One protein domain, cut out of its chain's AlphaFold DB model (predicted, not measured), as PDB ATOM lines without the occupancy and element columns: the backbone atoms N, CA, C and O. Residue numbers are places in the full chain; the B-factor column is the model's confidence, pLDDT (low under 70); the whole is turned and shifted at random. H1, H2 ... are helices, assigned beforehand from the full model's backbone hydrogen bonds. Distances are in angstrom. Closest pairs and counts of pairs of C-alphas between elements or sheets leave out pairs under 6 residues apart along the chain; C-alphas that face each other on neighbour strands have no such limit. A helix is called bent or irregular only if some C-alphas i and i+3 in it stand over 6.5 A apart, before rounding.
ATOM      1  N   PHE A  54     -54.705  10.815  -8.948       82.75
ATOM      2  CA  PHE A  54     -53.543  11.006  -8.088       82.75
ATOM      3  C   PHE A  54     -52.852  12.340  -8.382       82.75
ATOM      4  O   PHE A  54     -52.604  13.123  -7.466       82.75
ATOM      5  N   SER A  55     -52.610  12.644  -9.660       83.00
ATOM      6  CA  SER A  55     -51.985  13.907 -10.067       83.00
ATOM      7  C   SER A  55     -52.827  15.112  -9.657       83.00
ATOM      8  O   SER A  55     -52.289  16.097  -9.155       83.00
ATOM      9  N   GLN A  56     -54.149  15.038  -9.819       85.31
ATOM     10  CA  GLN A  56     -55.060  16.103  -9.409       85.31
ATOM     11  C   GLN A  56     -55.011  16.331  -7.892       85.31
ATOM     12  O   GLN A  56     -54.935  17.479  -7.449       85.31
ATOM     13  N   LYS A  57     -54.997  15.256  -7.093       88.75
ATOM     14  CA  LYS A  57     -54.871  15.326  -5.629       88.75
ATOM     15  C   LYS A  57     -53.534  15.917  -5.192       88.75
ATOM     16  O   LYS A  57     -53.523  16.772  -4.311       88.75
ATOM     17  N   GLU A  58     -52.431  15.520  -5.821       90.00
ATOM     18  CA  GLU A  58     -51.106  16.071  -5.514       90.00
ATOM     19  C   GLU A  58     -51.012  17.556  -5.880       90.00
ATOM     20  O   GLU A  58     -50.537  18.356  -5.075       90.00
ATOM     21  N   ILE A  59     -51.548  17.969  -7.035       90.81
ATOM     22  CA  ILE A  59     -51.630  19.392  -7.399       90.81
ATOM     23  C   ILE A  59     -52.452  20.156  -6.356       90.81
ATOM     24  O   ILE A  59     -52.010  21.196  -5.871       90.81
ATOM     25  N   ALA A  60     -53.626  19.642  -5.978       90.38
ATOM     26  CA  ALA A  60     -54.476  20.276  -4.973       90.38
ATOM     27  C   ALA A  60     -53.765  20.407  -3.618       90.38
ATOM     28  O   ALA A  60     -53.862  21.448  -2.966       90.38
ATOM     29  N   LYS A  61     -53.012  19.380  -3.213       93.75
ATOM     30  CA  LYS A  61     -52.203  19.378  -1.992       93.75
ATOM     31  C   LYS A  61     -51.109  20.444  -2.040       93.75
ATOM     32  O   LYS A  61     -51.038  21.258  -1.127       93.75
ATOM     33  N   VAL A  62     -50.323  20.504  -3.116       92.12
ATOM     34  CA  VAL A  62     -49.269  21.521  -3.282       92.12
ATOM     35  C   VAL A  62     -49.866  22.931  -3.283       92.12
ATOM     36  O   VAL A  62     -49.366  23.818  -2.594       92.12
ATOM     37  N   VAL A  63     -50.970  23.151  -4.003       92.75
ATOM     38  CA  VAL A  63     -51.669  24.448  -4.029       92.75
ATOM     39  C   VAL A  63     -52.170  24.833  -2.639       92.75
ATOM     40  O   VAL A  63     -52.073  26.002  -2.257       92.75
ATOM     41  N   LYS A  64     -52.679  23.867  -1.866       93.00
ATOM     42  CA  LYS A  64     -53.109  24.078  -0.483       93.00
ATOM     43  C   LYS A  64     -51.933  24.457   0.417       93.00
ATOM     44  O   LYS A  64     -52.018  25.492   1.067       93.00
ATOM     45  N   GLU A  65     -50.835  23.705   0.395       91.44
ATOM     46  CA  GLU A  65     -49.632  23.991   1.195       91.44
ATOM     47  C   GLU A  65     -49.051  25.378   0.876       91.44
ATOM     48  O   GLU A  65     -48.717  26.151   1.776       91.44
ATOM     49  N   MET A  66     -48.979  25.745  -0.409       91.00
ATOM     50  CA  MET A  66     -48.518  27.076  -0.816       91.00
ATOM     51  C   MET A  66     -49.500  28.175  -0.398       91.00
ATOM     52  O   MET A  66     -49.081  29.250   0.030       91.00
ATOM     53  N   SER A  67     -50.807  27.910  -0.482       91.62
ATOM     54  CA  SER A  67     -51.837  28.849  -0.028       91.62
ATOM     55  C   SER A  67     -51.768  29.073   1.478       91.62
ATOM     56  O   SER A  67     -51.820  30.215   1.920       91.62
ATOM     57  N   GLU A  68     -51.614  28.009   2.264       90.44
ATOM     58  CA  GLU A  68     -51.431  28.081   3.714       90.44
ATOM     59  C   GLU A  68     -50.187  28.894   4.050       90.44
ATOM     60  O   GLU A  68     -50.276  29.837   4.827       90.44
ATOM     61  N   ARG A  69     -49.063  28.643   3.375       87.50
ATOM     62  CA  ARG A  69     -47.828  29.402   3.581       87.50
ATOM     63  C   ARG A  69     -47.970  30.899   3.290       87.50
ATOM     64  O   ARG A  69     -47.333  31.697   3.974       87.50
ATOM     65  N   LEU A  70     -48.779  31.287   2.303       86.62
ATOM     66  CA  LEU A  70     -49.069  32.694   1.981       86.62
ATOM     67  C   LEU A  70     -50.074  33.329   2.958       86.62
ATOM     68  O   LEU A  70     -50.013  34.527   3.242       86.62
ATOM     69  N   LEU A  71     -51.008  32.529   3.480       85.44
ATOM     70  CA  LEU A  71     -52.033  32.960   4.433       85.44
ATOM     71  C   LEU A  71     -51.550  32.956   5.888       85.44
ATOM     72  O   LEU A  71     -52.135  33.667   6.710       85.44
ATOM     73  N   GLU A  72     -50.502  32.191   6.201       75.50
ATOM     74  CA  GLU A  72     -49.851  32.133   7.507       75.50
ATOM     75  C   GLU A  72     -49.468  33.541   7.950       75.50
ATOM     76  O   GLU A  72     -48.489  34.147   7.507       75.50
ATOM     77  N   SER A  73     -50.295  34.069   8.841       56.03
ATOM     78  CA  SER A  73     -50.149  35.404   9.380       56.03
ATOM     79  C   SER A  73     -49.142  35.359  10.514       56.03
ATOM     80  O   SER A  73     -49.228  34.529  11.415       56.03
ATOM     81  N   SER A  74     -48.207  36.295  10.527       51.69
ATOM     82  CA  SER A  74     -47.492  36.630  11.753       51.69
ATOM     83  C   SER A  74     -47.783  38.079  12.075       51.69
ATOM     84  O   SER A  74     -47.463  38.972  11.300       51.69
ATOM     85  N   GLY A  75     -48.513  38.292  13.172       53.44
ATOM     86  CA  GLY A  75     -49.001  39.616  13.561       53.44
ATOM     87  C   GLY A  75     -50.177  40.152  12.731       53.44
ATOM     88  O   GLY A  75     -50.385  41.358  12.702       53.44
ATOM     89  N   GLY A  76     -50.943  39.293  12.045       56.38
ATOM     90  CA  GLY A  76     -52.158  39.698  11.316       56.38
ATOM     91  C   GLY A  76     -51.937  40.269   9.909       56.38
ATOM     92  O   GLY A  76     -52.913  40.578   9.228       56.38
ATOM     93  N   GLN A  77     -50.690  40.367   9.435       60.16
ATOM     94  CA  GLN A  77     -50.397  40.664   8.030       60.16
ATOM     95  C   GLN A  77     -50.176  39.370   7.240       60.16
ATOM     96  O   GLN A  77     -49.396  38.506   7.647       60.16
ATOM     97  N   ARG A  78     -50.872  39.251   6.101       68.56
ATOM     98  CA  ARG A  78     -50.613  38.205   5.101       68.56
ATOM     99  C   ARG A  78     -49.220  38.398   4.512       68.56
ATOM    100  O   ARG A  78     -48.800  39.538   4.303       68.56
ATOM    101  N   ARG A  79     -48.524  37.293   4.234       78.62
ATOM    102  CA  ARG A  79     -47.225  37.340   3.555       78.62
ATOM    103  C   ARG A  79     -47.431  37.804   2.120       78.62
ATOM    104  O   ARG A  79     -48.421  37.444   1.484       78.62
ATOM    105  N   GLU A  80     -46.509  38.628   1.637       83.06
ATOM    106  CA  GLU A  80     -46.564  39.115   0.264       83.06
ATOM    107  C   GLU A  80     -45.925  38.119  -0.707       83.06
ATOM    108  O   GLU A  80     -46.467  37.922  -1.788       83.06
ATOM    109  N   TYR A  81     -44.838  37.451  -0.304       86.44
ATOM    110  CA  TYR A  81     -44.139  36.435  -1.097       86.44
ATOM    111  C   TYR A  81     -43.902  35.139  -0.305       86.44
ATOM    112  O   TYR A  81     -43.915  35.127   0.928       86.44
ATOM    113  N   LEU A  82     -43.654  34.025  -1.005       86.25
ATOM    114  CA  LEU A  82     -43.558  32.680  -0.410       86.25
ATOM    115  C   LEU A  82     -42.447  32.524   0.637       86.25
ATOM    116  O   LEU A  82     -42.573  31.734   1.580       86.25
ATOM    117  N   MET A  83     -41.332  33.221   0.433       86.56
ATOM    118  CA  MET A  83     -40.144  33.105   1.281       86.56
ATOM    119  C   MET A  83     -40.103  34.144   2.398       86.56
ATOM    120  O   MET A  83     -39.206  34.074   3.238       86.56
ATOM    121  N   ASP A  84     -41.058  35.075   2.436       82.56
ATOM    122  CA  ASP A  84     -41.137  36.058   3.510       82.56
ATOM    123  C   ASP A  84     -41.349  35.368   4.858       82.56
ATOM    124  O   ASP A  84     -42.108  34.407   5.000       82.56
ATOM    125  N   THR A  85     -40.664  35.876   5.877       79.50
ATOM    126  CA  THR A  85     -40.829  35.439   7.260       79.50
ATOM    127  C   THR A  85     -41.341  36.603   8.103       79.50
ATOM    128  O   THR A  85     -41.313  37.757   7.670       79.50
ATOM    129  N   PRO A  86     -41.784  36.347   9.344       76.62
ATOM    130  CA  PRO A  86     -42.294  37.404  10.223       76.62
ATOM    131  C   PRO A  86     -41.259  38.489  10.521       76.62
ATOM    132  O   PRO A  86     -41.598  39.634  10.794       76.62
ATOM    133  N   THR A  87     -39.985  38.103  10.488       78.25
ATOM    134  CA  THR A  87     -38.848  38.935  10.869       78.25
ATOM    135  C   THR A  87     -38.095  39.498   9.671       78.25
ATOM    136  O   THR A  87     -37.309  40.428   9.840       78.25
ATOM    137  N   LYS A  88     -38.298  38.953   8.465       78.19
ATOM    138  CA  LYS A  88     -37.539  39.343   7.278       78.19
ATOM    139  C   LYS A  88     -38.384  39.258   6.014       78.19
ATOM    140  O   LYS A  88     -38.945  38.215   5.689       78.19
ATOM    141  N   LYS A  89     -38.392  40.364   5.271       81.69
ATOM    142  CA  LYS A  89     -38.955  40.442   3.924       81.69
ATOM    143  C   LYS A  89     -37.851  40.142   2.920       81.69
ATOM    144  O   LYS A  89     -36.859  40.868   2.865       81.69
ATOM    145  N   TYR A  90     -38.003  39.055   2.178       79.38
ATOM    146  CA  TYR A  90     -37.089  38.660   1.109       79.38
ATOM    147  C   TYR A  90     -37.554  39.191  -0.248       79.38
ATOM    148  O   TYR A  90     -36.725  39.356  -1.140       79.38
ATOM    149  N   GLY A  91     -38.846  39.505  -0.386       82.75
ATOM    150  CA  GLY A  91     -39.422  39.968  -1.645       82.75
ATOM    151  C   GLY A  91     -39.641  38.820  -2.631       82.75
ATOM    152  O   GLY A  91     -39.678  37.653  -2.245       82.75
ATOM    153  N   PHE A  92     -39.775  39.151  -3.917       83.56
ATOM    154  CA  PHE A  92     -39.958  38.160  -4.974       83.56
ATOM    155  C   PHE A  92     -38.707  37.288  -5.137       83.56
ATOM    156  O   PHE A  92     -37.619  37.784  -5.445       83.56
ATOM    157  N   THR A  93     -38.858  35.977  -4.950       85.19
ATOM    158  CA  THR A  93     -37.741  35.025  -4.986       85.19
ATOM    159  C   THR A  93     -37.853  34.016  -6.129       85.19
ATOM    160  O   THR A  93     -38.861  33.922  -6.828       85.19
ATOM    161  N   ALA A  94     -36.817  33.185  -6.289       84.38
ATOM    162  CA  ALA A  94     -36.850  32.047  -7.206       84.38
ATOM    163  C   ALA A  94     -38.003  31.070  -6.903       84.38
ATOM    164  O   ALA A  94     -38.491  30.415  -7.823       84.38
ATOM    165  N   ALA A  95     -38.468  30.985  -5.650       86.62
ATOM    166  CA  ALA A  95     -39.615  30.153  -5.292       86.62
ATOM    167  C   ALA A  95     -40.914  30.695  -5.910       86.62
ATOM    168  O   ALA A  95     -41.663  29.933  -6.515       86.62
ATOM    169  N   ASP A  96     -41.140  32.010  -5.836       87.81
ATOM    170  CA  ASP A  96     -42.296  32.684  -6.440       87.81
ATOM    171  C   ASP A  96     -42.276  32.582  -7.967       87.81
ATOM    172  O   ASP A  96     -43.301  32.287  -8.588       87.81
ATOM    173  N   LEU A  97     -41.096  32.742  -8.575       86.25
ATOM    174  CA  LEU A  97     -40.915  32.550 -10.012       86.25
ATOM    175  C   LEU A  97     -41.209  31.107 -10.432       86.25
ATOM    176  O   LEU A  97     -41.912  30.888 -11.417       86.25
ATOM    177  N   THR A  98     -40.701  30.128  -9.682       87.75
ATOM    178  CA  THR A  98     -40.906  28.701  -9.971       87.75
ATOM    179  C   THR A  98     -42.375  28.326  -9.824       87.75
ATOM    180  O   THR A  98     -42.933  27.693 -10.718       87.75
ATOM    181  N   LEU A  99     -43.033  28.774  -8.748       89.81
ATOM    182  CA  LEU A  99     -44.466  28.567  -8.554       89.81
ATOM    183  C   LEU A  99     -45.261  29.178  -9.715       89.81
ATOM    184  O   LEU A  99     -46.101  28.508 -10.310       89.81
ATOM    185  N   SER A 100     -44.951  30.423 -10.082       88.81
ATOM    186  CA  SER A 100     -45.627  31.128 -11.175       88.81
ATOM    187  C   SER A 100     -45.425  30.445 -12.527       88.81
ATOM    188  O   SER A 100     -46.358  30.380 -13.329       88.81
ATOM    189  N   ALA A 101     -44.231  29.915 -12.794       86.50
ATOM    190  CA  ALA A 101     -43.934  29.181 -14.021       86.50
ATOM    191  C   ALA A 101     -44.710  27.857 -14.088       86.50
ATOM    192  O   ALA A 101     -45.360  27.575 -15.092       86.50
ATOM    193  N   LEU A 102     -44.706  27.074 -13.005       87.75
ATOM    194  CA  LEU A 102     -45.393  25.780 -12.955       87.75
ATOM    195  C   LEU A 102     -46.920  25.925 -12.983       87.75
ATOM    196  O   LEU A 102     -47.611  25.133 -13.621       87.75
ATOM    197  N   MET A 103     -47.462  26.953 -12.327       88.75
ATOM    198  CA  MET A 103     -48.904  27.203 -12.279       88.75
ATOM    199  C   MET A 103     -49.446  27.926 -13.515       88.75
ATOM    200  O   MET A 103     -50.663  28.037 -13.648       88.75
ATOM    201  N   PHE A 104     -48.591  28.398 -14.428       85.19
ATOM    202  CA  PHE A 104     -48.995  29.191 -15.593       85.19
ATOM    203  C   PHE A 104     -50.130  28.543 -16.399       85.19
ATOM    204  O   PHE A 104     -51.152  29.177 -16.661       85.19
ATOM    205  N   HIS A 105     -49.984  27.258 -16.730       81.81
ATOM    206  CA  HIS A 105     -50.965  26.523 -17.533       81.81
ATOM    207  C   HIS A 105     -52.259  26.193 -16.783       81.81
ATOM    208  O   HIS A 105     -53.279  25.944 -17.419       81.81
ATOM    209  N   LEU A 106     -52.227  26.203 -15.448       85.19
ATOM    210  CA  LEU A 106     -53.403  25.977 -14.612       85.19
ATOM    211  C   LEU A 106     -54.159  27.289 -14.413       85.19
ATOM    212  O   LEU A 106     -55.347  27.374 -14.670       85.19
ATOM    213  N   VAL A 107     -53.461  28.346 -14.011       86.88
ATOM    214  CA  VAL A 107     -54.065  29.635 -13.660       86.88
ATOM    215  C   VAL A 107     -54.444  30.450 -14.899       86.88
ATOM    216  O   VAL A 107     -55.453  31.150 -14.873       86.88
ATOM    217  N   ARG A 108     -53.685  30.329 -15.995       81.75
ATOM    218  CA  ARG A 108     -53.913  30.976 -17.303       81.75
ATOM    219  C   ARG A 108     -54.231  32.477 -17.187       81.75
ATOM    220  O   ARG A 108     -55.379  32.882 -17.376       81.75
ATOM    221  N   PRO A 109     -53.224  33.311 -16.871       79.31
ATOM    222  CA  PRO A 109     -53.404  34.751 -16.716       79.31
ATOM    223  C   PRO A 109     -53.989  35.386 -17.986       79.31
ATOM    224  O   PRO A 109     -53.480  35.174 -19.085       79.31
ATOM    225  N   SER A 110     -55.027  36.213 -17.846       74.69
ATOM    226  CA  SER A 110     -55.747  36.812 -18.982       74.69
ATOM    227  C   SER A 110     -54.877  37.708 -19.877       74.69
ATOM    228  O   SER A 110     -55.118  37.778 -21.080       74.69
ATOM    229  N   GLY A 111     -53.850  38.353 -19.316       66.94
ATOM    230  CA  GLY A 111     -52.872  39.155 -20.064       66.94
ATOM    231  C   GLY A 111     -51.876  38.334 -20.891       66.94
ATOM    232  O   GLY A 111     -51.135  38.899 -21.686       66.94
ATOM    233  N   MET A 112     -51.865  37.008 -20.732       69.75
ATOM    234  CA  MET A 112     -50.967  36.082 -21.430       69.75
ATOM    235  C   MET A 112     -51.727  35.172 -22.402       69.75
ATOM    236  O   MET A 112     -51.217  34.120 -22.780       69.75
ATOM    237  N   LYS A 113     -52.934  35.576 -22.828       65.81
ATOM    238  CA  LYS A 113     -53.775  34.804 -23.759       65.81
ATOM    239  C   LYS A 113     -53.043  34.392 -25.037       65.81
ATOM    240  O   LYS A 113     -53.261  33.288 -25.510       65.81
ATOM    241  N   THR A 114     -52.127  35.222 -25.536       64.44
ATOM    242  CA  THR A 114     -51.281  34.914 -26.704       64.44
ATOM    243  C   THR A 114     -50.397  33.678 -26.500       64.44
ATOM    244  O   THR A 114     -50.053  33.013 -27.465       64.44
ATOM    245  N   PHE A 115     -50.050  33.348 -25.253       65.31
ATOM    246  CA  PHE A 115     -49.243  32.180 -24.881       65.31
ATOM    247  C   PHE A 115     -50.085  31.027 -24.312       65.31
ATOM    248  O   PHE A 115     -49.567  29.940 -24.060       65.31
ATOM    249  N   THR A 116     -51.379  31.253 -24.068       64.44
ATOM    250  CA  THR A 116     -52.330  30.212 -23.668       64.44
ATOM    251  C   THR A 116     -53.319  29.994 -24.808       64.44
ATOM    252  O   THR A 116     -54.382  30.606 -24.846       64.44
ATOM    253  N   GLU A 117     -52.961  29.114 -25.737       57.41
ATOM    254  CA  GLU A 117     -53.671  28.904 -27.012       57.41
ATOM    255  C   GLU A 117     -55.117  28.398 -26.866       57.41
ATOM    256  O   GLU A 117     -55.939  28.521 -27.776       57.41
ATOM    257  N   MET A 118     -55.455  27.814 -25.718       66.00
ATOM    258  CA  MET A 118     -56.787  27.283 -25.450       66.00
ATOM    259  C   MET A 118     -57.625  28.324 -24.711       66.00
ATOM    260  O   MET A 118     -57.124  28.950 -23.786       66.00
ATOM    261  N   ASP A 119     -58.893  28.494 -25.091       72.25
ATOM    262  CA  ASP A 119     -59.886  29.285 -24.351       72.25
ATOM    263  C   ASP A 119     -60.560  28.421 -23.266       72.25
ATOM    264  O   ASP A 119     -60.669  27.204 -23.419       72.25
ATOM    265  N   ASP A 120     -61.030  29.035 -22.175       76.25
ATOM    266  CA  ASP A 120     -61.747  28.341 -21.089       76.25
ATOM    267  C   ASP A 120     -62.995  27.609 -21.604       76.25
ATOM    268  O   ASP A 120     -63.313  26.525 -21.121       76.25
ATOM    269  N   SER A 121     -63.646  28.147 -22.642       76.75
ATOM    270  CA  SER A 121     -64.799  27.530 -23.312       76.75
ATOM    271  C   SER A 121     -64.502  26.161 -23.940       76.75
ATOM    272  O   SER A 121     -65.421  25.374 -24.177       76.75
ATOM    273  N   LYS A 122     -63.226  25.863 -24.210       74.69
ATOM    274  CA  LYS A 122     -62.774  24.610 -24.824       74.69
ATOM    275  C   LYS A 122     -62.319  23.569 -23.796       74.69
ATOM    276  O   LYS A 122     -62.038  22.434 -24.180       74.69
ATOM    277  N   LEU A 123     -62.241  23.934 -22.512       75.38
ATOM    278  CA  LEU A 123     -61.861  23.006 -21.453       75.38
ATOM    279  C   LEU A 123     -63.023  22.074 -21.066       75.38
ATOM    280  O   LEU A 123     -64.186  22.482 -21.076       75.38
ATOM    281  N   PRO A 124     -62.723  20.832 -20.651       79.75
ATOM    282  CA  PRO A 124     -63.702  19.972 -20.003       79.75
ATOM    283  C   PRO A 124     -64.273  20.617 -18.737       79.75
ATOM    284  O   PRO A 124     -63.502  21.222 -17.988       79.75
ATOM    285  N   PRO A 125     -65.568  20.421 -18.425       83.00
ATOM    286  CA  PRO A 125     -66.192  21.003 -17.237       83.00
ATOM    287  C   PRO A 125     -65.442  20.708 -15.933       83.00
ATOM    288  O   PRO A 125     -65.175  21.631 -15.172       83.00
ATOM    289  N   SER A 126     -65.014  19.459 -15.714       80.88
ATOM    290  CA  SER A 126     -64.261  19.059 -14.513       80.88
ATOM    291  C   SER A 126     -62.895  19.746 -14.412       80.88
ATOM    292  O   SER A 126     -62.461  20.150 -13.335       80.88
ATOM    293  N   THR A 127     -62.216  19.923 -15.546       82.50
ATOM    294  CA  THR A 127     -60.914  20.599 -15.610       82.50
ATOM    295  C   THR A 127     -61.061  22.102 -15.419       82.50
ATOM    296  O   THR A 127     -60.236  22.717 -14.744       82.50
ATOM    297  N   LEU A 128     -62.112  22.697 -15.987       85.38
ATOM    298  CA  LEU A 128     -62.438  24.107 -15.808       85.38
ATOM    299  C   LEU A 128     -62.799  24.402 -14.350       85.38
ATOM    300  O   LEU A 128     -62.305  25.375 -13.788       85.38
ATOM    301  N   GLU A 129     -63.598  23.542 -13.721       88.69
ATOM    302  CA  GLU A 129     -63.934  23.654 -12.302       88.69
ATOM    303  C   GLU A 129     -62.674  23.604 -11.434       88.69
ATOM    304  O   GLU A 129     -62.434  24.518 -10.646       88.69
ATOM    305  N   PHE A 130     -61.814  22.602 -11.637       88.19
ATOM    306  CA  PHE A 130     -60.559  22.479 -10.899       88.19
ATOM    307  C   PHE A 130     -59.624  23.677 -11.123       88.19
ATOM    308  O   PHE A 130     -59.040  24.216 -10.185       88.19
ATOM    309  N   THR A 131     -59.531  24.150 -12.363       88.56
ATOM    310  CA  THR A 131     -58.771  25.352 -12.726       88.56
ATOM    311  C   THR A 131     -59.295  26.584 -11.988       88.56
ATOM    312  O   THR A 131     -58.512  27.349 -11.425       88.56
ATOM    313  N   ASN A 132     -60.615  26.763 -11.928       90.81
ATOM    314  CA  ASN A 132     -61.234  27.872 -11.209       90.81
ATOM    315  C   ASN A 132     -60.998  27.770  -9.697       90.81
ATOM    316  O   ASN A 132     -60.665  28.776  -9.073       90.81
ATOM    317  N   GLN A 133     -61.066  26.570  -9.115       91.94
ATOM    318  CA  GLN A 133     -60.707  26.352  -7.710       91.94
ATOM    319  C   GLN A 133     -59.253  26.765  -7.428       91.94
ATOM    320  O   GLN A 133     -58.980  27.456  -6.445       91.94
ATOM    321  N   ILE A 134     -58.316  26.406  -8.314       92.50
ATOM    322  CA  ILE A 134     -56.914  26.819  -8.193       92.50
ATOM    323  C   ILE A 134     -56.780  28.339  -8.318       92.50
ATOM    324  O   ILE A 134     -56.100  28.940  -7.490       92.50
ATOM    325  N   ARG A 135     -57.427  28.976  -9.303       92.00
ATOM    326  CA  ARG A 135     -57.392  30.440  -9.488       92.00
ATOM    327  C   ARG A 135     -57.899  31.190  -8.257       92.00
ATOM    328  O   ARG A 135     -57.318  32.206  -7.892       92.00
ATOM    329  N   GLU A 136     -58.936  30.674  -7.605       93.06
ATOM    330  CA  GLU A 136     -59.526  31.299  -6.419       93.06
ATOM    331  C   GLU A 136     -58.726  31.087  -5.129       93.06
ATOM    332  O   GLU A 136     -58.914  31.838  -4.161       93.06
ATOM    333  N   SER A 137     -57.807  30.117  -5.113       93.25
ATOM    334  CA  SER A 137     -56.897  29.879  -3.989       93.25
ATOM    335  C   SER A 137     -55.943  31.058  -3.753       93.25
ATOM    336  O   SER A 137     -55.688  31.874  -4.643       93.25
ATOM    337  N   ALA A 138     -55.370  31.148  -2.549       92.00
ATOM    338  CA  ALA A 138     -54.398  32.197  -2.238       92.00
ATOM    339  C   ALA A 138     -53.135  32.082  -3.108       92.00
ATOM    340  O   ALA A 138     -52.641  33.098  -3.591       92.00
ATOM    341  N   ALA A 139     -52.667  30.858  -3.377       91.62
ATOM    342  CA  ALA A 139     -51.557  30.617  -4.297       91.62
ATOM    343  C   ALA A 139     -51.898  31.021  -5.741       91.62
ATOM    344  O   ALA A 139     -51.092  31.672  -6.401       91.62
ATOM    345  N   GLY A 140     -53.103  30.704  -6.226       91.38
ATOM    346  CA  GLY A 140     -53.553  31.117  -7.560       91.38
ATOM    347  C   GLY A 140     -53.621  32.636  -7.710       91.38
ATOM    348  O   GLY A 140     -53.087  33.188  -8.673       91.38
ATOM    349  N   LYS A 141     -54.198  33.322  -6.719       91.31
ATOM    350  CA  LYS A 141     -54.246  34.791  -6.655       91.31
ATOM    351  C   LYS A 141     -52.856  35.416  -6.576       91.31
ATOM    352  O   LYS A 141     -52.617  36.421  -7.239       91.31
ATOM    353  N   HIS A 142     -51.937  34.809  -5.826       90.62
ATOM    354  CA  HIS A 142     -50.534  35.230  -5.764       90.62
ATOM    355  C   HIS A 142     -49.857  35.148  -7.129       90.62
ATOM    356  O   HIS A 142     -49.296  36.132  -7.596       90.62
ATOM    357  N   VAL A 143     -49.995  34.022  -7.830       89.94
ATOM    358  CA  VAL A 143     -49.433  33.866  -9.178       89.94
ATOM    359  C   VAL A 143     -50.038  34.876 -10.156       89.94
ATOM    360  O   VAL A 143     -49.303  35.502 -10.920       89.94
ATOM    361  N   LEU A 144     -51.360  35.088 -10.126       89.19
ATOM    362  CA  LEU A 144     -52.007  36.122 -10.944       89.19
ATOM    363  C   LEU A 144     -51.437  37.512 -10.655       89.19
ATOM    364  O   LEU A 144     -51.138  38.241 -11.600       89.19
ATOM    365  N   LYS A 145     -51.239  37.849  -9.375       87.62
ATOM    366  CA  LYS A 145     -50.602  39.098  -8.944       87.62
ATOM    367  C   LYS A 145     -49.181  39.209  -9.506       87.62
ATOM    368  O   LYS A 145     -48.888  40.206 -10.153       87.62
ATOM    369  N   CYS A 146     -48.340  38.180  -9.372       85.31
ATOM    370  CA  CYS A 146     -46.980  38.172  -9.930       85.31
ATOM    371  C   CYS A 146     -46.971  38.425 -11.447       85.31
ATOM    372  O   CYS A 146     -46.181  39.226 -11.943       85.31
ATOM    373  N   TYR A 147     -47.878  37.799 -12.203       81.38
ATOM    374  CA  TYR A 147     -47.977  38.046 -13.646       81.38
ATOM    375  C   TYR A 147     -48.505  39.445 -13.994       81.38
ATOM    376  O   TYR A 147     -48.085  39.997 -15.007       81.38
ATOM    377  N   GLN A 148     -49.404  40.024 -13.195       77.56
ATOM    378  CA  GLN A 148     -49.931  41.378 -13.415       77.56
ATOM    379  C   GLN A 148     -48.923  42.469 -13.036       77.56
ATOM    380  O   GLN A 148     -48.800  43.477 -13.731       77.56
ATOM    381  N   GLU A 149     -48.209  42.284 -11.929       72.50
ATOM    382  CA  GLU A 149     -47.343  43.306 -11.357       72.50
ATOM    383  C   GLU A 149     -45.938  43.292 -11.958       72.50
ATOM    384  O   GLU A 149     -45.408  44.375 -12.220       72.50
ATOM    385  N   ASP A 150     -45.364  42.117 -12.234       57.28
ATOM    386  CA  ASP A 150     -43.958  41.979 -12.642       57.28
ATOM    387  C   ASP A 150     -43.764  41.787 -14.160       57.28
ATOM    388  O   ASP A 150     -42.638  41.853 -14.664       57.28
ATOM    389  N   ARG A 151     -44.857  41.602 -14.916       55.31
ATOM    390  CA  ARG A 151     -44.852  41.464 -16.385       55.31
ATOM    391  C   ARG A 151     -45.916  42.347 -17.051       55.31
ATOM    392  O   ARG A 151     -46.924  41.828 -17.532       55.31
ATOM    393  N   PRO A 152     -45.735  43.675 -17.123       48.62
ATOM    394  CA  PRO A 152     -46.581  44.487 -17.982       48.62
ATOM    395  C   PRO A 152     -46.331  44.100 -19.445       48.62
ATOM    396  O   PRO A 152     -45.242  44.289 -19.984       48.62
ATOM    397  N   ALA A 153     -47.356  43.556 -20.100       45.50
ATOM    398  CA  ALA A 153     -47.405  43.554 -21.553       45.50
ATOM    399  C   ALA A 153     -47.571  45.011 -22.002       45.50
ATOM    400  O   ALA A 153     -48.530  45.677 -21.611       45.50
ATOM    401  N   LYS A 154     -46.626  45.520 -22.790       41.22
ATOM    402  CA  LYS A 154     -46.803  46.801 -23.472       41.22
ATOM    403  C   LYS A 154     -47.838  46.599 -24.572       41.22
ATOM    404  O   LYS A 154     -47.676  45.703 -25.399       41.22
ATOM    405  N   ASP A 155     -48.888  47.413 -24.539       41.66
ATOM    406  CA  ASP A 155     -49.851  47.679 -25.613       41.66
ATOM    407  C   ASP A 155     -49.702  46.795 -26.862       41.66
ATOM    408  O   ASP A 155     -48.967  47.118 -27.794       41.66
ATOM    409  N   GLY A 156     -50.398  45.655 -26.866       45.66
ATOM    410  CA  GLY A 156     -50.672  44.867 -28.075       45.66
ATOM    411  C   GLY A 156     -49.467  44.263 -28.807       45.66
ATOM    412  O   GLY A 156     -49.657  43.673 -29.868       45.66
ATOM    413  N   THR A 157     -48.250  44.357 -28.271       42.06
ATOM    414  CA  THR A 157     -47.060  43.721 -28.853       42.06
ATOM    415  C   THR A 157     -46.718  42.466 -28.058       42.06
ATOM    416  O   THR A 157     -46.733  42.469 -26.831       42.06
ATOM    417  N   ALA A 158     -46.418  41.361 -28.747       46.38
ATOM    418  CA  ALA A 158     -46.074  40.059 -28.156       46.38
ATOM    419  C   ALA A 158     -44.713  40.049 -27.417       46.38
ATOM    420  O   ALA A 158     -44.055  39.018 -27.296       46.38
ATOM    421  N   THR A 159     -44.269  41.206 -26.935       41.09
ATOM    422  CA  THR A 159     -43.040  41.423 -26.184       41.09
ATOM    423  C   THR A 159     -43.384  41.626 -24.717       41.09
ATOM    424  O   THR A 159     -43.944  42.646 -24.318       41.09
ATOM    425  N   VAL A 160     -43.042  40.628 -23.903       48.34
ATOM    426  CA  VAL A 160     -43.110  40.714 -22.444       48.34
ATOM    427  C   VAL A 160     -41.853  41.441 -21.967       48.34
ATOM    428  O   VAL A 160     -40.780  40.844 -21.897       48.34
ATOM    429  N   GLU A 161     -41.967  42.728 -21.646       44.38
ATOM    430  CA  GLU A 161     -40.924  43.424 -20.893       44.38
ATOM    431  C   GLU A 161     -41.071  43.014 -19.419       44.38
ATOM    432  O   GLU A 161     -42.086  43.282 -18.773       44.38
ATOM    433  N   LEU A 162     -40.068  42.321 -18.871       43.38
ATOM    434  CA  LEU A 162     -39.954  42.189 -17.419       43.38
ATOM    435  C   LEU A 162     -39.820  43.604 -16.856       43.38
ATOM    436  O   LEU A 162     -38.973  44.362 -17.341       43.38
ATOM    437  N   LYS A 163     -40.616  43.972 -15.840       43.47
ATOM    438  CA  LYS A 163     -40.361  45.233 -15.132       43.47
ATOM    439  C   LYS A 163     -38.907  45.215 -14.683       43.47
ATOM    440  O   LYS A 163     -38.487  44.324 -13.947       43.47
ATOM    441  N   THR A 164     -38.133  46.202 -15.120       42.41
ATOM    442  CA  THR A 164     -36.809  46.439 -14.559       42.41
ATOM    443  C   THR A 164     -36.998  46.717 -13.074       42.41
ATOM    444  O   THR A 164     -37.536  47.763 -12.708       42.41
ATOM    445  N   MET A 165     -36.623  45.756 -12.225       41.81
ATOM    446  CA  MET A 165     -36.658  45.951 -10.782       41.81
ATOM    447  C   MET A 165     -35.786  47.161 -10.415       41.81
ATOM    448  O   MET A 165     -34.691  47.311 -10.969       41.81
ATOM    449  N   PRO A 166     -36.232  48.003  -9.468       47.28
ATOM    450  CA  PRO A 166     -35.364  48.986  -8.837       47.28
ATOM    451  C   PRO A 166     -34.122  48.263  -8.287       47.28
ATOM    452  O   PRO A 166     -34.248  47.280  -7.552       47.28
ATOM    453  N   ARG A 167     -32.917  48.680  -8.704       45.47
ATOM    454  CA  ARG A 167     -31.647  48.001  -8.356       45.47
ATOM    455  C   ARG A 167     -31.402  47.929  -6.841       45.47
ATOM    456  O   ARG A 167     -30.686  47.050  -6.382       45.47
ATOM    457  N   ASP A 168     -32.033  48.819  -6.089       52.94
ATOM    458  CA  ASP A 168     -32.071  48.927  -4.630       52.94
ATOM    459  C   ASP A 168     -32.864  47.807  -3.928       52.94
ATOM    460  O   ASP A 168     -32.731  47.634  -2.720       52.94
ATOM    461  N   ARG A 169     -33.653  47.005  -4.659       47.62
ATOM    462  CA  ARG A 169     -34.444  45.891  -4.096       47.62
ATOM    463  C   ARG A 169     -33.823  44.505  -4.269       47.62
ATOM    464  O   ARG A 169     -34.474  43.512  -3.956       47.62
ATOM    465  N   ILE A 170     -32.590  44.408  -4.764       45.94
ATOM    466  CA  ILE A 170     -31.923  43.127  -5.032       45.94
ATOM    467  C   ILE A 170     -30.873  42.862  -3.935       45.94
ATOM    468  O   ILE A 170     -29.721  43.271  -4.082       45.94
ATOM    469  N   PRO A 171     -31.212  42.157  -2.837       48.84
ATOM    470  CA  PRO A 171     -30.306  41.976  -1.696       48.84
ATOM    471  C   PRO A 171     -29.043  41.153  -2.018       48.84
ATOM    472  O   PRO A 171     -28.054  41.228  -1.298       48.84
ATOM    473  N   TRP A 172     -29.035  40.378  -3.108       49.81
ATOM    474  CA  TRP A 172     -27.867  39.594  -3.543       49.81
ATOM    475  C   TRP A 172     -26.858  40.386  -4.388       49.81
ATOM    476  O   TRP A 172     -25.737  39.914  -4.577       49.81
ATOM    477  N   LEU A 173     -27.203  41.591  -4.860       44.38
ATOM    478  CA  LEU A 173     -26.240  42.455  -5.553       44.38
ATOM    479  C   LEU A 173     -25.167  42.982  -4.586       44.38
ATOM    480  O   LEU A 173     -24.005  43.076  -4.975       44.38
ATOM    481  N   GLU A 174     -25.504  43.206  -3.313       42.75
ATOM    482  CA  GLU A 174     -24.508  43.575  -2.298       42.75
ATOM    483  C   GLU A 174     -23.552  42.423  -1.960       42.75
ATOM    484  O   GLU A 174     -22.358  42.652  -1.782       42.75
ATOM    485  N   LEU A 175     -24.029  41.172  -1.970       43.56
ATOM    486  CA  LEU A 175     -23.181  39.983  -1.800       43.56
ATOM    487  C   LEU A 175     -22.200  39.802  -2.968       43.56
ATOM    488  O   LEU A 175     -21.036  39.478  -2.742       43.56
ATOM    489  N   GLY A 176     -22.638  40.057  -4.205       41.31
ATOM    490  CA  GLY A 176     -21.764  40.013  -5.381       41.31
ATOM    491  C   GLY A 176     -20.661  41.077  -5.343       41.31
ATOM    492  O   GLY A 176     -19.516  40.793  -5.694       41.31
ATOM    493  N   VAL A 177     -20.978  42.278  -4.849       43.78
ATOM    494  CA  VAL A 177     -19.995  43.361  -4.683       43.78
ATOM    495  C   VAL A 177     -19.031  43.063  -3.529       43.78
ATOM    496  O   VAL A 177     -17.830  43.262  -3.690       43.78
ATOM    497  N   LEU A 178     -19.499  42.504  -2.409       38.72
ATOM    498  CA  LEU A 178     -18.630  42.144  -1.279       38.72
ATOM    499  C   LEU A 178     -17.654  41.010  -1.626       38.72
ATOM    500  O   LEU A 178     -16.471  41.101  -1.303       38.72
ATOM    501  N   VAL A 179     -18.105  39.981  -2.350       40.03
ATOM    502  CA  VAL A 179     -17.229  38.890  -2.818       40.03
ATOM    503  C   VAL A 179     -16.254  39.386  -3.894       40.03
ATOM    504  O   VAL A 179     -15.089  38.979  -3.903       40.03
ATOM    505  N   GLY A 180     -16.679  40.319  -4.753       34.88
ATOM    506  CA  GLY A 180     -15.815  40.969  -5.742       34.88
ATOM    507  C   GLY A 180     -14.715  41.829  -5.110       34.88
ATOM    508  O   GLY A 180     -13.551  41.708  -5.488       34.88
ATOM    509  N   VAL A 181     -15.044  42.642  -4.102       39.31
ATOM    510  CA  VAL A 181     -14.069  43.504  -3.409       39.31
ATOM    511  C   VAL A 181     -13.079  42.676  -2.583       39.31
ATOM    512  O   VAL A 181     -11.881  42.944  -2.636       39.31
ATOM    513  N   VAL A 182     -13.523  41.615  -1.899       37.12
ATOM    514  CA  VAL A 182     -12.610  40.726  -1.153       37.12
ATOM    515  C   VAL A 182     -11.680  39.952  -2.098       37.12
ATOM    516  O   VAL A 182     -10.490  39.824  -1.814       37.12
ATOM    517  N   SER A 183     -12.168  39.511  -3.263       34.84
ATOM    518  CA  SER A 183     -11.339  38.801  -4.253       34.84
ATOM    519  C   SER A 183     -10.273  39.703  -4.891       34.84
ATOM    520  O   SER A 183      -9.159  39.250  -5.151       34.84
TER     521      SER A 183
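Overview. This is residues 54 to 183 of the 193 residues of the protein "Hypothetical protein" of Grammatophora oceanica (UniProt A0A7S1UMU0). A loose body of helices has H2 and H5 crossing at its core, with H1 and H4 running roughly side by side past one end of H5 and the small, irregular H3 close to H5 near its other end. A long link with no named element leads away from H5 to H6, whose residues 172 to 183 stick out as a free arm. The 130 printed residues include six named helices, H1 to H6 in order along the chain, and no named strand: the class is all helix. The whole is loose, with a radius of gyration of the C-alphas of 17.4 A, and spans 58 by 40 by 27 A.

Along the chain. H1, residues 54 to 71, begins at C-alpha 54 (-53.543, 11.006, -8.088) and is 25.3 A long. H2, residues 94 to 107, is 18.5 A long and irregular: C-alphas 102 and 105 are 7.2 A apart. H3, residues 110 to 115, is irregular too, with C-alphas 111 and 114 8.0 A apart. H4 holds residues 125 to 136 and is 16.4 A long. H5, residues 138 to 150, is 17.7 A long and begins at C-alpha 138 (-54.398, 32.197, -2.238). H6, residues 171 to 183, is 19.4 A long and ends at C-alpha 183 (-11.339, 38.801, -4.253); it is neither bent nor irregular, but only just: C-alphas 171 and 174 are 6.0 A apart.

Arrangement. H5 is the hub, touching three helices. H2 touches it about perpendicular, at 75 degrees; their closest C-alphas, of Ser 100 and Val 143, are 5.1 A apart. H1 touches H5 with residues 63 to 71 alone, closest at the C-alphas of Ser 67 and Ala 139, 4.6 A; their 71 degrees are only just about perpendicular. H4 and H5 touch only at the corner, and only just, with 3 pairs of C-alphas within 8 A; the closest, of Ile 134 and Gly 140, are 5.5 A apart. H2 touches H4 with residues 106 to 107 alone, closest at the C-alphas of Val 107 and Arg 135, 5.4 A; they run opposite ways at a shallow tilt of 33 degrees, only just short of steep. H1 and H4 are close but not clearly touching, the same way at a shallow tilt of 17 degrees; their closest C-alphas, of Val 63 and Ile 134, are 7.1 A apart. H3 and H5 are close but not clearly touching, with the C-alphas of Gly 111 and Gln 148 closest at 7.6 A. H6 touches no helix. Every O i to N i+4 pair is within hydrogen-bond range in H1, H4 and H5; the counts are 8 of 10 in H2, 8 of 9 in H6 and 0 of 2 in H3, where 1 of 3 O i to N i+3 pairs is within range.

Size, cuts and confidence. The two C-alphas farthest apart, of Pro 125 and Val 182, are 59.3 A apart. The printed part has no cut, and the links H1 to H2 and H5 to H6 are long. Mean pLDDT of the printed part is 72.2; residues 73 to 78, 111 to 118 and 150 to 183 are under 70.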